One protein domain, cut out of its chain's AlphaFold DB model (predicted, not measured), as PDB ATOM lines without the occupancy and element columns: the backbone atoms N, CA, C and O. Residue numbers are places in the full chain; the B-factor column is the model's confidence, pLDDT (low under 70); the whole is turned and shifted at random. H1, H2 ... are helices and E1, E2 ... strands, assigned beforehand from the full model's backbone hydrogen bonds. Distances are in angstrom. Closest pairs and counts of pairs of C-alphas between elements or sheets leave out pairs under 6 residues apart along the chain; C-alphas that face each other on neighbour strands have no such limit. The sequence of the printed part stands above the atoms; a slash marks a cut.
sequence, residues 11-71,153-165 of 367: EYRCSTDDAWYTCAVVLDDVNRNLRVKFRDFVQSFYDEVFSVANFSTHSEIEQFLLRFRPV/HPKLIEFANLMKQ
ATOM      1  N   GLU A  11     140.354 146.415 104.421       95.75
ATOM      2  CA  GLU A  11     139.301 146.211 103.442       95.75
ATOM      3  C   GLU A  11     139.924 145.888 102.090       95.75
ATOM      4  O   GLU A  11     140.927 146.490 101.695       95.75
ATOM      5  N   TYR A  12     139.309 144.943 101.388       95.25
ATOM      6  CA  TYR A  12     139.638 144.602 100.017       95.25
ATOM      7  C   TYR A  12     138.426 144.816  99.121       95.25
ATOM      8  O   TYR A  12     137.326 144.355  99.435       95.25
ATOM      9  N   ARG A  13     138.635 145.506  98.001       94.50
ATOM     10  CA  ARG A  13     137.638 145.640  96.944       94.50
ATOM     11  C   ARG A  13     137.645 144.362  96.115       94.50
ATOM     12  O   ARG A  13     138.624 144.097  95.417       94.50
ATOM     13  N   CYS A  14     136.581 143.574  96.191       89.81
ATOM     14  CA  CYS A  14     136.449 142.258  95.561       89.81
ATOM     15  C   CYS A  14     136.427 142.348  94.031       89.81
ATOM     16  O   CYS A  14     135.816 143.253  93.464       89.81
ATOM     17  N   SER A  15     137.124 141.441  93.342       84.62
ATOM     18  CA  SER A  15     137.243 141.471  91.872       84.62
ATOM     19  C   SER A  15     135.940 141.119  91.159       84.62
ATOM     20  O   SER A  15     135.787 141.436  89.982       84.62
ATOM     21  N   THR A  16     135.024 140.447  91.856       85.62
ATOM     22  CA  THR A  16     133.808 139.876  91.264       85.62
ATOM     23  C   THR A  16     132.644 140.865  91.241       85.62
ATOM     24  O   THR A  16     131.943 140.954  90.236       85.62
ATOM     25  N   ASP A  17     132.434 141.603  92.329       85.38
ATOM     26  CA  ASP A  17     131.272 142.483  92.527       85.38
ATOM     27  C   ASP A  17     131.648 143.955  92.787       85.38
ATOM     28  O   ASP A  17     130.769 144.803  92.916       85.38
ATOM     29  N   ASP A  18     132.950 144.256  92.842       90.56
ATOM     30  CA  ASP A  18     133.538 145.562  93.162       90.56
ATOM     31  C   ASP A  18     133.169 146.128  94.550       90.56
ATOM     32  O   ASP A  18     133.475 147.284  94.852       90.56
ATOM     33  N   ALA A  19     132.570 145.315  95.427       92.94
ATOM     34  CA  ALA A  19     132.241 145.705  96.793       92.94
ATOM     35  C   ALA A  19     133.460 145.609  97.720       92.94
ATOM     36  O   ALA A  19     134.397 144.833  97.503       92.94
ATOM     37  N   TRP A  20     133.450 146.404  98.786       95.75
ATOM     38  CA  TRP A  20     134.453 146.357  99.844       95.75
ATOM     39  C   TRP A  20     134.086 145.327 100.908       95.75
ATOM     40  O   TRP A  20     132.982 145.336 101.450       95.75
ATOM     41  N   TYR A  21     135.059 144.494 101.269       93.12
ATOM     42  CA  TYR A  21     134.922 143.497 102.322       93.12
ATOM     43  C   TYR A  21     136.064 143.597 103.318       93.12
ATOM     44  O   TYR A  21     137.224 143.755 102.933       93.12
ATOM     45  N   THR A  22     135.760 143.413 104.601       93.88
ATOM     46  CA  THR A  22     136.810 143.252 105.608       93.88
ATOM     47  C   THR A  22     137.585 141.962 105.336       93.88
ATOM     48  O   THR A  22     137.008 140.878 105.209       93.88
ATOM     49  N   CYS A  23     138.906 142.065 105.265       94.25
ATOM     50  CA  CYS A  23     139.786 140.978 104.878       94.25
ATOM     51  C   CYS A  23     141.078 140.954 105.702       94.25
ATOM     52  O   CYS A  23     141.459 141.926 106.358       94.25
ATOM     53  N   ALA A  24     141.768 139.825 105.614       93.62
ATOM     54  CA  ALA A  24     143.141 139.650 106.040       93.62
ATOM     55  C   ALA A  24     143.975 139.138 104.863       93.62
ATOM     56  O   ALA A  24     143.471 138.431 103.987       93.62
ATOM     57  N   VAL A  25     145.272 139.443 104.866       93.94
ATOM     58  CA  VAL A  25     146.190 139.005 103.810       93.94
ATOM     59  C   VAL A  25     147.249 138.038 104.335       93.94
ATOM     60  O   VAL A  25     147.874 138.239 105.385       93.94
ATOM     61  N   VAL A  26     147.470 136.967 103.578       92.31
ATOM     62  CA  VAL A  26     148.481 135.943 103.851       92.31
ATOM     63  C   VAL A  26     149.399 135.840 102.647       92.31
ATOM     64  O   VAL A  26     148.950 135.491 101.561       92.31
ATOM     65  N   LEU A  27     150.680 136.138 102.852       92.31
ATOM     66  CA  LEU A  27     151.713 135.909 101.855       92.31
ATOM     67  C   LEU A  27     152.258 134.486 102.030       92.31
ATOM     68  O   LEU A  27     152.569 134.071 103.147       92.31
ATOM     69  N   ASP A  28     152.288 133.728 100.943       87.81
ATOM     70  CA  ASP A  28     152.938 132.425 100.842       87.81
ATOM     71  C   ASP A  28     154.262 132.610 100.101       87.81
ATOM     72  O   ASP A  28     154.287 132.727  98.873       87.81
ATOM     73  N   ASP A  29     155.356 132.642 100.860       79.50
ATOM     74  CA  ASP A  29     156.703 132.894 100.340       79.50
ATOM     75  C   ASP A  29     157.188 131.784  99.400       79.50
ATOM     76  O   ASP A  29     157.967 132.042  98.483       79.50
ATOM     77  N   VAL A  30     156.707 130.549  99.594       81.44
ATOM     78  CA  VAL A  30     157.133 129.383  98.806       81.44
ATOM     79  C   VAL A  30     156.544 129.460  97.407       81.44
ATOM     80  O   VAL A  30     157.264 129.362  96.415       81.44
ATOM     81  N   ASN A  31     155.230 129.668  97.324       83.31
ATOM     82  CA  ASN A  31     154.530 129.740  96.041       83.31
ATOM     83  C   ASN A  31     154.493 131.159  95.458       83.31
ATOM     84  O   ASN A  31     153.959 131.348  94.367       83.31
ATOM     85  N   ARG A  32     155.045 132.150  96.176       87.50
ATOM     86  CA  ARG A  32     155.008 133.583  95.835       87.50
ATOM     87  C   ARG A  32     153.592 134.049  95.502       87.50
ATOM     88  O   ARG A  32     153.370 134.761  94.522       87.50
ATOM     89  N   ASN A  33     152.640 133.620  96.326       92.69
ATOM     90  CA  ASN A  33     151.230 133.939  96.169       92.69
ATOM     91  C   ASN A  33     150.744 134.758  97.358       92.69
ATOM     92  O   ASN A  33     151.059 134.453  98.507       92.69
ATOM     93  N   LEU A  34     149.914 135.753  97.089       94.69
ATOM     94  CA  LEU A  34     149.191 136.494  98.107       94.69
ATOM     95  C   LEU A  34     147.742 136.016  98.130       94.69
ATOM     96  O   LEU A  34     147.067 135.979  97.104       94.69
ATOM     97  N   ARG A  35     147.262 135.646  99.311       92.81
ATOM     98  CA  ARG A  35     145.890 135.199  99.540       92.81
ATOM     99  C   ARG A  35     145.136 136.239 100.352       92.81
ATOM    100  O   ARG A  35     145.561 136.576 101.460       92.81
ATOM    101  N   VAL A  36     144.008 136.684  99.819       93.00
ATOM    102  CA  VAL A  36     143.030 137.527 100.503       93.00
ATOM    103  C   VAL A  36     141.979 136.620 101.123       93.00
ATOM    104  O   VAL A  36     141.359 135.820 100.427       93.00
ATOM    105  N   LYS A  37     141.806 136.722 102.438       89.69
ATOM    106  CA  LYS A  37     140.807 135.967 103.197       89.69
ATOM    107  C   LYS A  37     139.748 136.926 103.693       89.69
ATOM    108  O   LYS A  37     140.082 137.890 104.380       89.69
ATOM    109  N   PHE A  38     138.493 136.668 103.368       90.06
ATOM    110  CA  PHE A  38     137.382 137.512 103.785       90.06
ATOM    111  C   PHE A  38     136.900 137.128 105.186       90.06
ATOM    112  O   PHE A  38     136.851 135.945 105.523       90.06
ATOM    113  N   ARG A  39     136.558 138.117 106.020       86.69
ATOM    114  CA  ARG A  39     136.207 137.888 107.434       86.69
ATOM    115  C   ARG A  39     134.996 136.978 107.603       86.69
ATOM    116  O   ARG A  39     135.032 136.056 108.415       86.69
ATOM    117  N   ASP A  40     133.954 137.243 106.826       79.88
ATOM    118  CA  ASP A  40     132.646 136.606 106.987       79.88
ATOM    119  C   ASP A  40     132.518 135.299 106.184       79.88
ATOM    120  O   ASP A  40     131.544 134.562 106.330       79.88
ATOM    121  N   PHE A  41     133.541 134.957 105.391       79.00
ATOM    122  CA  PHE A  41     133.579 133.760 104.554       79.00
ATOM    123  C   PHE A  41     134.696 132.826 105.020       79.00
ATOM    124  O   PHE A  41     135.841 132.890 104.582       79.00
ATOM    125  N   VAL A  42     134.351 131.920 105.936       68.62
ATOM    126  CA  VAL A  42     135.316 130.988 106.549       68.62
ATOM    127  C   VAL A  42     135.836 129.955 105.538       68.62
ATOM    128  O   VAL A  42     136.913 129.379 105.722       68.62
ATOM    129  N   GLN A  43     135.080 129.686 104.471       69.31
ATOM    130  CA  GLN A  43     135.458 128.696 103.471       69.31
ATOM    131  C   GLN A  43     136.439 129.272 102.445       69.31
ATOM    132  O   GLN A  43     136.147 130.225 101.733       69.31
ATOM    133  N   SER A  44     137.581 128.600 102.292       68.31
ATOM    134  CA  SER A  44     138.705 129.056 101.464       68.31
ATOM    135  C   SER A  44     138.433 129.149  99.960       68.31
ATOM    136  O   SER A  44     139.320 129.569  99.225       68.31
ATOM    137  N   PHE A  45     137.277 128.688  99.474       72.00
ATOM    138  CA  PHE A  45     136.911 128.818  98.061       72.00
ATOM    139  C   PHE A  45     136.405 130.221  97.707       72.00
ATOM    140  O   PHE A  45     136.347 130.545  96.527       72.00
ATOM    141  N   TYR A  46     136.078 131.041  98.711       76.00
ATOM    142  CA  TYR A  46     135.818 132.465  98.524       76.00
ATOM    143  C   TYR A  46     137.103 133.302  98.545       76.00
ATOM    144  O   TYR A  46     137.058 134.456  98.148       76.00
ATOM    145  N   ASP A  47     138.241 132.756  98.997       85.12
ATOM    146  CA  ASP A  47     139.511 133.491  99.023       85.12
ATOM    147  C   ASP A  47     139.952 133.869  97.600       85.12
ATOM    148  O   ASP A  47     140.029 133.009  96.717       85.12
ATOM    149  N   GLU A  48     140.383 135.115  97.401       89.69
ATOM    150  CA  GLU A  48     141.083 135.505  96.174       89.69
ATOM    151  C   GLU A  48     142.591 135.252  96.325       89.69
ATOM    152  O   GLU A  48     143.214 135.609  97.331       89.69
ATOM    153  N   VAL A  49     143.195 134.601  95.326       90.88
ATOM    154  CA  VAL A  49     144.618 134.238  95.325       90.88
ATOM    155  C   VAL A  49     145.306 134.858  94.120       90.88
ATOM    156  O   VAL A  49     144.934 134.608  92.976       90.88
ATOM    157  N   PHE A  50     146.359 135.617  94.392       92.81
ATOM    158  CA  PHE A  50     147.141 136.338  93.401       92.81
ATOM    159  C   PHE A  50     148.541 135.761  93.327       92.81
ATOM    160  O   PHE A  50     149.234 135.685  94.341       92.81
ATOM    161  N   SER A  51     148.970 135.387  92.126       92.50
ATOM    162  CA  SER A  51     150.365 135.047  91.870       92.50
ATOM    163  C   SER A  51     151.111 136.255  91.337       92.50
ATOM    164  O   SER A  51     150.541 137.068  90.611       92.50
ATOM    165  N   VAL A  52     152.408 136.345  91.629       89.50
ATOM    166  CA  VAL A  52     153.296 137.341  91.007       89.50
ATOM    167  C   VAL A  52     153.260 137.300  89.475       89.50
ATOM    168  O   VAL A  52     153.469 138.323  88.834       89.50
ATOM    169  N   ALA A  53     152.952 136.141  88.882       87.56
ATOM    170  CA  ALA A  53     152.819 135.968  87.437       87.56
ATOM    171  C   ALA A  53     151.539 136.575  86.839       87.56
ATOM    172  O   ALA A  53     151.465 136.721  85.623       87.56
ATOM    173  N   ASN A  54     150.557 136.957  87.662       87.12
ATOM    174  CA  ASN A  54     149.326 137.595  87.193       87.12
ATOM    175  C   ASN A  54     149.549 139.057  86.767       87.12
ATOM    176  O   ASN A  54     148.630 139.676  86.244       87.12
ATOM    177  N   PHE A  55     150.745 139.605  87.011       87.44
ATOM    178  CA  PHE A  55     151.068 141.012  86.820       87.44
ATOM    179  C   PHE A  55     152.256 141.145  85.864       87.44
ATOM    180  O   PHE A  55     153.359 140.667  86.132       87.44
ATOM    181  N   SER A  56     152.012 141.806  84.740       84.44
ATOM    182  CA  SER A  56     152.942 142.020  83.629       84.44
ATOM    183  C   SER A  56     153.409 143.469  83.516       84.44
ATOM    184  O   SER A  56     154.368 143.750  82.798       84.44
ATOM    185  N   THR A  57     152.767 144.399  84.226       80.19
ATOM    186  CA  THR A  57     153.131 145.822  84.193       80.19
ATOM    187  C   THR A  57     153.187 146.445  85.586       80.19
ATOM    188  O   THR A  57     152.557 145.978  86.536       80.19
ATOM    189  N   HIS A  58     153.933 147.548  85.710       79.75
ATOM    190  CA  HIS A  58     153.932 148.360  86.930       79.75
ATOM    191  C   HIS A  58     152.527 148.900  87.263       79.75
ATOM    192  O   HIS A  58     152.161 148.934  88.434       79.75
ATOM    193  N   SER A  59     151.720 149.220  86.243       75.69
ATOM    194  CA  SER A  59     150.339 149.696  86.402       75.69
ATOM    195  C   SER A  59     149.428 148.655  87.053       75.69
ATOM    196  O   SER A  59     148.647 148.994  87.936       75.69
ATOM    197  N   GLU A  60     149.512 147.385  86.652       80.44
ATOM    198  CA  GLU A  60     148.674 146.330  87.242       80.44
ATOM    199  C   GLU A  60     149.020 146.099  88.723       80.44
ATOM    200  O   GLU A  60     148.135 145.835  89.536       80.44
ATOM    201  N   ILE A  61     150.296 146.262  89.096       84.31
ATOM    202  CA  ILE A  61     150.743 146.198  90.495       84.31
ATOM    203  C   ILE A  61     150.148 147.352  91.311       84.31
ATOM    204  O   ILE A  61     149.685 147.144  92.430       84.31
ATOM    205  N   GLU A  62     150.160 148.572  90.774       83.56
ATOM    206  CA  GLU A  62     149.598 149.744  91.454       83.56
ATOM    207  C   GLU A  62     148.074 149.637  91.586       83.56
ATOM    208  O   GLU A  62     147.540 149.812  92.680       83.56
ATOM    209  N   GLN A  63     147.384 149.228  90.518       79.19
ATOM    210  CA  GLN A  63     145.947 148.934  90.532       79.19
ATOM    211  C   GLN A  63     145.573 147.905  91.587       79.19
ATOM    212  O   GLN A  63     144.586 148.082  92.297       79.19
ATOM    213  N   PHE A  64     146.366 146.840  91.697       88.44
ATOM    214  CA  PHE A  64     146.173 145.814  92.705       88.44
ATOM    215  C   PHE A  64     146.245 146.386  94.121       88.44
ATOM    216  O   PHE A  64     145.364 146.119  94.935       88.44
ATOM    217  N   LEU A  65     147.249 147.219  94.407       89.69
ATOM    218  CA  LEU A  65     147.412 147.839  95.723       89.69
ATOM    219  C   LEU A  65     146.261 148.793  96.072       89.69
ATOM    220  O   LEU A  65     145.842 148.818  97.227       89.69
ATOM    221  N   LEU A  66     145.696 149.507  95.090       88.88
ATOM    222  CA  LEU A  66     144.536 150.394  95.284       88.88
ATOM    223  C   LEU A  66     143.242 149.653  95.658       88.88
ATOM    224  O   LEU A  66     142.269 150.280  96.081       88.88
ATOM    225  N   ARG A  67     143.205 148.323  95.511       93.31
ATOM    226  CA  ARG A  67     142.088 147.493  95.983       93.31
ATOM    227  C   ARG A  67     142.161 147.217  97.480       93.31
ATOM    228  O   ARG A  67     141.262 146.561  97.984       93.31
ATOM    229  N   PHE A  68     143.189 147.690  98.184       93.88
ATOM    230  CA  PHE A  68     143.336 147.517  99.624       93.88
ATOM    231  C   PHE A  68     143.374 148.859 100.336       93.88
ATOM    232  O   PHE A  68     143.998 149.812  99.871       93.88
ATOM    233  N   ARG A  69     142.767 148.906 101.516       93.88
ATOM    234  CA  ARG A  69     142.890 150.030 102.448       93.88
ATOM    235  C   ARG A  69     142.703 149.556 103.890       93.88
ATOM    236  O   ARG A  69     142.267 148.421 104.090       93.88
ATOM    237  N   PRO A  70     143.029 150.369 104.905       93.75
ATOM    238  CA  PRO A  70     142.616 150.080 106.273       93.75
ATOM    239  C   PRO A  70     141.085 150.059 106.396       93.75
ATOM    240  O   PRO A  70     140.382 150.662 105.586       93.75
ATOM    241  N   VAL A  71     140.565 149.365 107.411       94.06
ATOM    242  CA  VAL A  71     139.112 149.288 107.643       94.06
ATOM    243  C   VAL A  71     138.516 150.686 107.840       94.06
ATOM    244  O   VAL A  71     139.046 151.509 108.596       94.06
ATOM    245  N   HIS A 153     149.738 147.803 104.051       89.25
ATOM    246  CA  HIS A 153     150.083 146.664 104.894       89.25
ATOM    247  C   HIS A 153     151.438 146.045 104.483       89.25
ATOM    248  O   HIS A 153     151.641 145.791 103.293       89.25
ATOM    249  N   PRO A 154     152.350 145.708 105.421       91.94
ATOM    250  CA  PRO A 154     153.701 145.231 105.095       91.94
ATOM    251  C   PRO A 154     153.749 144.056 104.108       91.94
ATOM    252  O   PRO A 154     154.531 144.078 103.165       91.94
ATOM    253  N   LYS A 155     152.850 143.073 104.256       92.81
ATOM    254  CA  LYS A 155     152.740 141.930 103.326       92.81
ATOM    255  C   LYS A 155     152.369 142.334 101.891       92.81
ATOM    256  O   LYS A 155     152.793 141.678 100.948       92.81
ATOM    257  N   LEU A 156     151.588 143.405 101.713       93.00
ATOM    258  CA  LEU A 156     151.263 143.943 100.387       93.00
ATOM    259  C   LEU A 156     152.486 144.630  99.769       93.00
ATOM    260  O   LEU A 156     152.743 144.460  98.582       93.00
ATOM    261  N   ILE A 157     153.267 145.357 100.578       92.69
ATOM    262  CA  ILE A 157     154.533 145.972 100.146       92.69
ATOM    263  C   ILE A 157     155.526 144.889  99.713       92.69
ATOM    264  O   ILE A 157     156.143 144.993  98.653       92.69
ATOM    265  N   GLU A 158     155.664 143.835 100.515       93.62
ATOM    266  CA  GLU A 158     156.526 142.694 100.213       93.62
ATOM    267  C   GLU A 158     156.113 142.005  98.908       93.62
ATOM    268  O   GLU A 158     156.935 141.848  98.003       93.62
ATOM    269  N   PHE A 159     154.823 141.698  98.754       94.44
ATOM    270  CA  PHE A 159     154.296 141.123  97.521       94.44
ATOM    271  C   PHE A 159     154.521 142.042  96.309       94.44
ATOM    272  O   PHE A 159     154.971 141.584  95.258       94.44
ATOM    273  N   ALA A 160     154.313 143.354  96.454       92.88
ATOM    274  CA  ALA A 160     154.588 144.328  95.398       92.88
ATOM    275  C   ALA A 160     156.060 144.364  94.983       92.88
ATOM    276  O   ALA A 160     156.364 144.467  93.793       92.88
ATOM    277  N   ASN A 161     156.984 144.229  95.932       92.75
ATOM    278  CA  ASN A 161     158.408 144.130  95.625       92.75
ATOM    279  C   ASN A 161     158.731 142.849  94.849       92.75
ATOM    280  O   ASN A 161     159.486 142.910  93.877       92.75
ATOM    281  N   LEU A 162     158.124 141.715  95.219       92.25
ATOM    282  CA  LEU A 162     158.270 140.456  94.482       92.25
ATOM    283  C   LEU A 162     157.775 140.583  93.032       92.25
ATOM    284  O   LEU A 162     158.463 140.118  92.119       92.25
ATOM    285  N   MET A 163     156.636 141.245  92.811       92.00
ATOM    286  CA  MET A 163     156.105 141.516  91.467       92.00
ATOM    287  C   MET A 163     157.048 142.428  90.664       92.00
ATOM    288  O   MET A 163     157.449 142.091  89.551       92.00
ATOM    289  N   LYS A 164     157.512 143.540  91.253       90.62
ATOM    290  CA  LYS A 164     158.449 144.478  90.599       90.62
ATOM    291  C   LYS A 164     159.787 143.825  90.233       90.62
ATOM    292  O   LYS A 164     160.357 144.135  89.188       90.62
ATOM    293  N   GLN A 165     160.310 142.926  91.068       89.38
ATOM    294  CA  GLN A 165     161.535 142.175  90.763       89.38
ATOM    295  C   GLN A 165     161.358 141.253  89.552       89.38
ATOM    296  O   GLN A 165     162.260 141.154  88.720       89.38
TER     297      GLN A 165
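Overview. This is residues 11 to 71 and 153 to 165 of the 367 residues of the protein "Putative SAWADEE domain-containing protein" of Helianthus annuus (UniProt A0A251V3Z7). Picture a strongly twisted sheet of five strands, curled like part of a barrel, with helix H2 across one face over E4, E3 and E2, and the shorter H1 side by side with H2. The long strand E2 bends by 56 degrees at residue 23, pairing with E1 before the bend and with E3 from it onward. The printed part has 74 residues with two named helices and five named strands, a mixed class, in the order E1 E2 E3 E4 H1 E5 H2. The sheet's order is E4 E3 E2 E1 E5, all antiparallel; the whole is compact, with a radius of gyration of the C-alphas of 11.8 A and spans of 34 by 24 by 21 A.

Along the chain. Find C-alpha 11 at (139.301, 146.211, 103.442), where E1, residues 11 to 13, begins. E2, residues 20 to 28, runs 23.2 A to C-alpha 28 at (152.938, 132.425, 100.842). Next come E3, residues 33 to 38, 16.2 A long, E4, residues 48 to 51, H1, residues 58 to 65, 11.0 A long, and E5, residues 68 to 70. H2, residues 154 to 165, runs 16.6 A to C-alpha 165 at (161.535, 142.175, 90.763).

Arrangement. E1 to E4 form a meander, each strand the antiparallel neighbour of the one before. Look for N 12 and O 21 at 2.9 A between E1 and E2, N 26 and O 35 at 2.9 A between E2 and E3, and N 36 and O 48 at 2.8 A between E3 and E4; E5 is the antiparallel neighbour of E1, with N 11 and O 69 at 2.8 A, and these four pairs are within hydrogen-bond range. H2 is on the sheet at a height of 9.3 A, across the strands at 68 degrees to E2 on the local plane; its closest C-alphas with E2 are those of Leu 27 and Lys 155, 6.3 A. H1 and H2 touch, closest at the C-alphas of Ile 61 and Ala 160, 6.5 A, at a shallow tilt of 15 degrees, opposite ways. H1 is only just not on the sheet, with 4 pairs of C-alphas within 10 A. In H1 and H2 every O i to N i+4 pair is within hydrogen-bond range.

Size, cuts and confidence. The C-alphas farthest apart, of Asp 40 and Gln 165, are 33.6 A apart. Residues 72 to 152 are cut out, and C-alphas 71 and 153 stand 11.6 A apart across the cut. Of the links printed whole, none is long. Mean pLDDT of the printed part is 88.1; residues 42 to 44 are under 70.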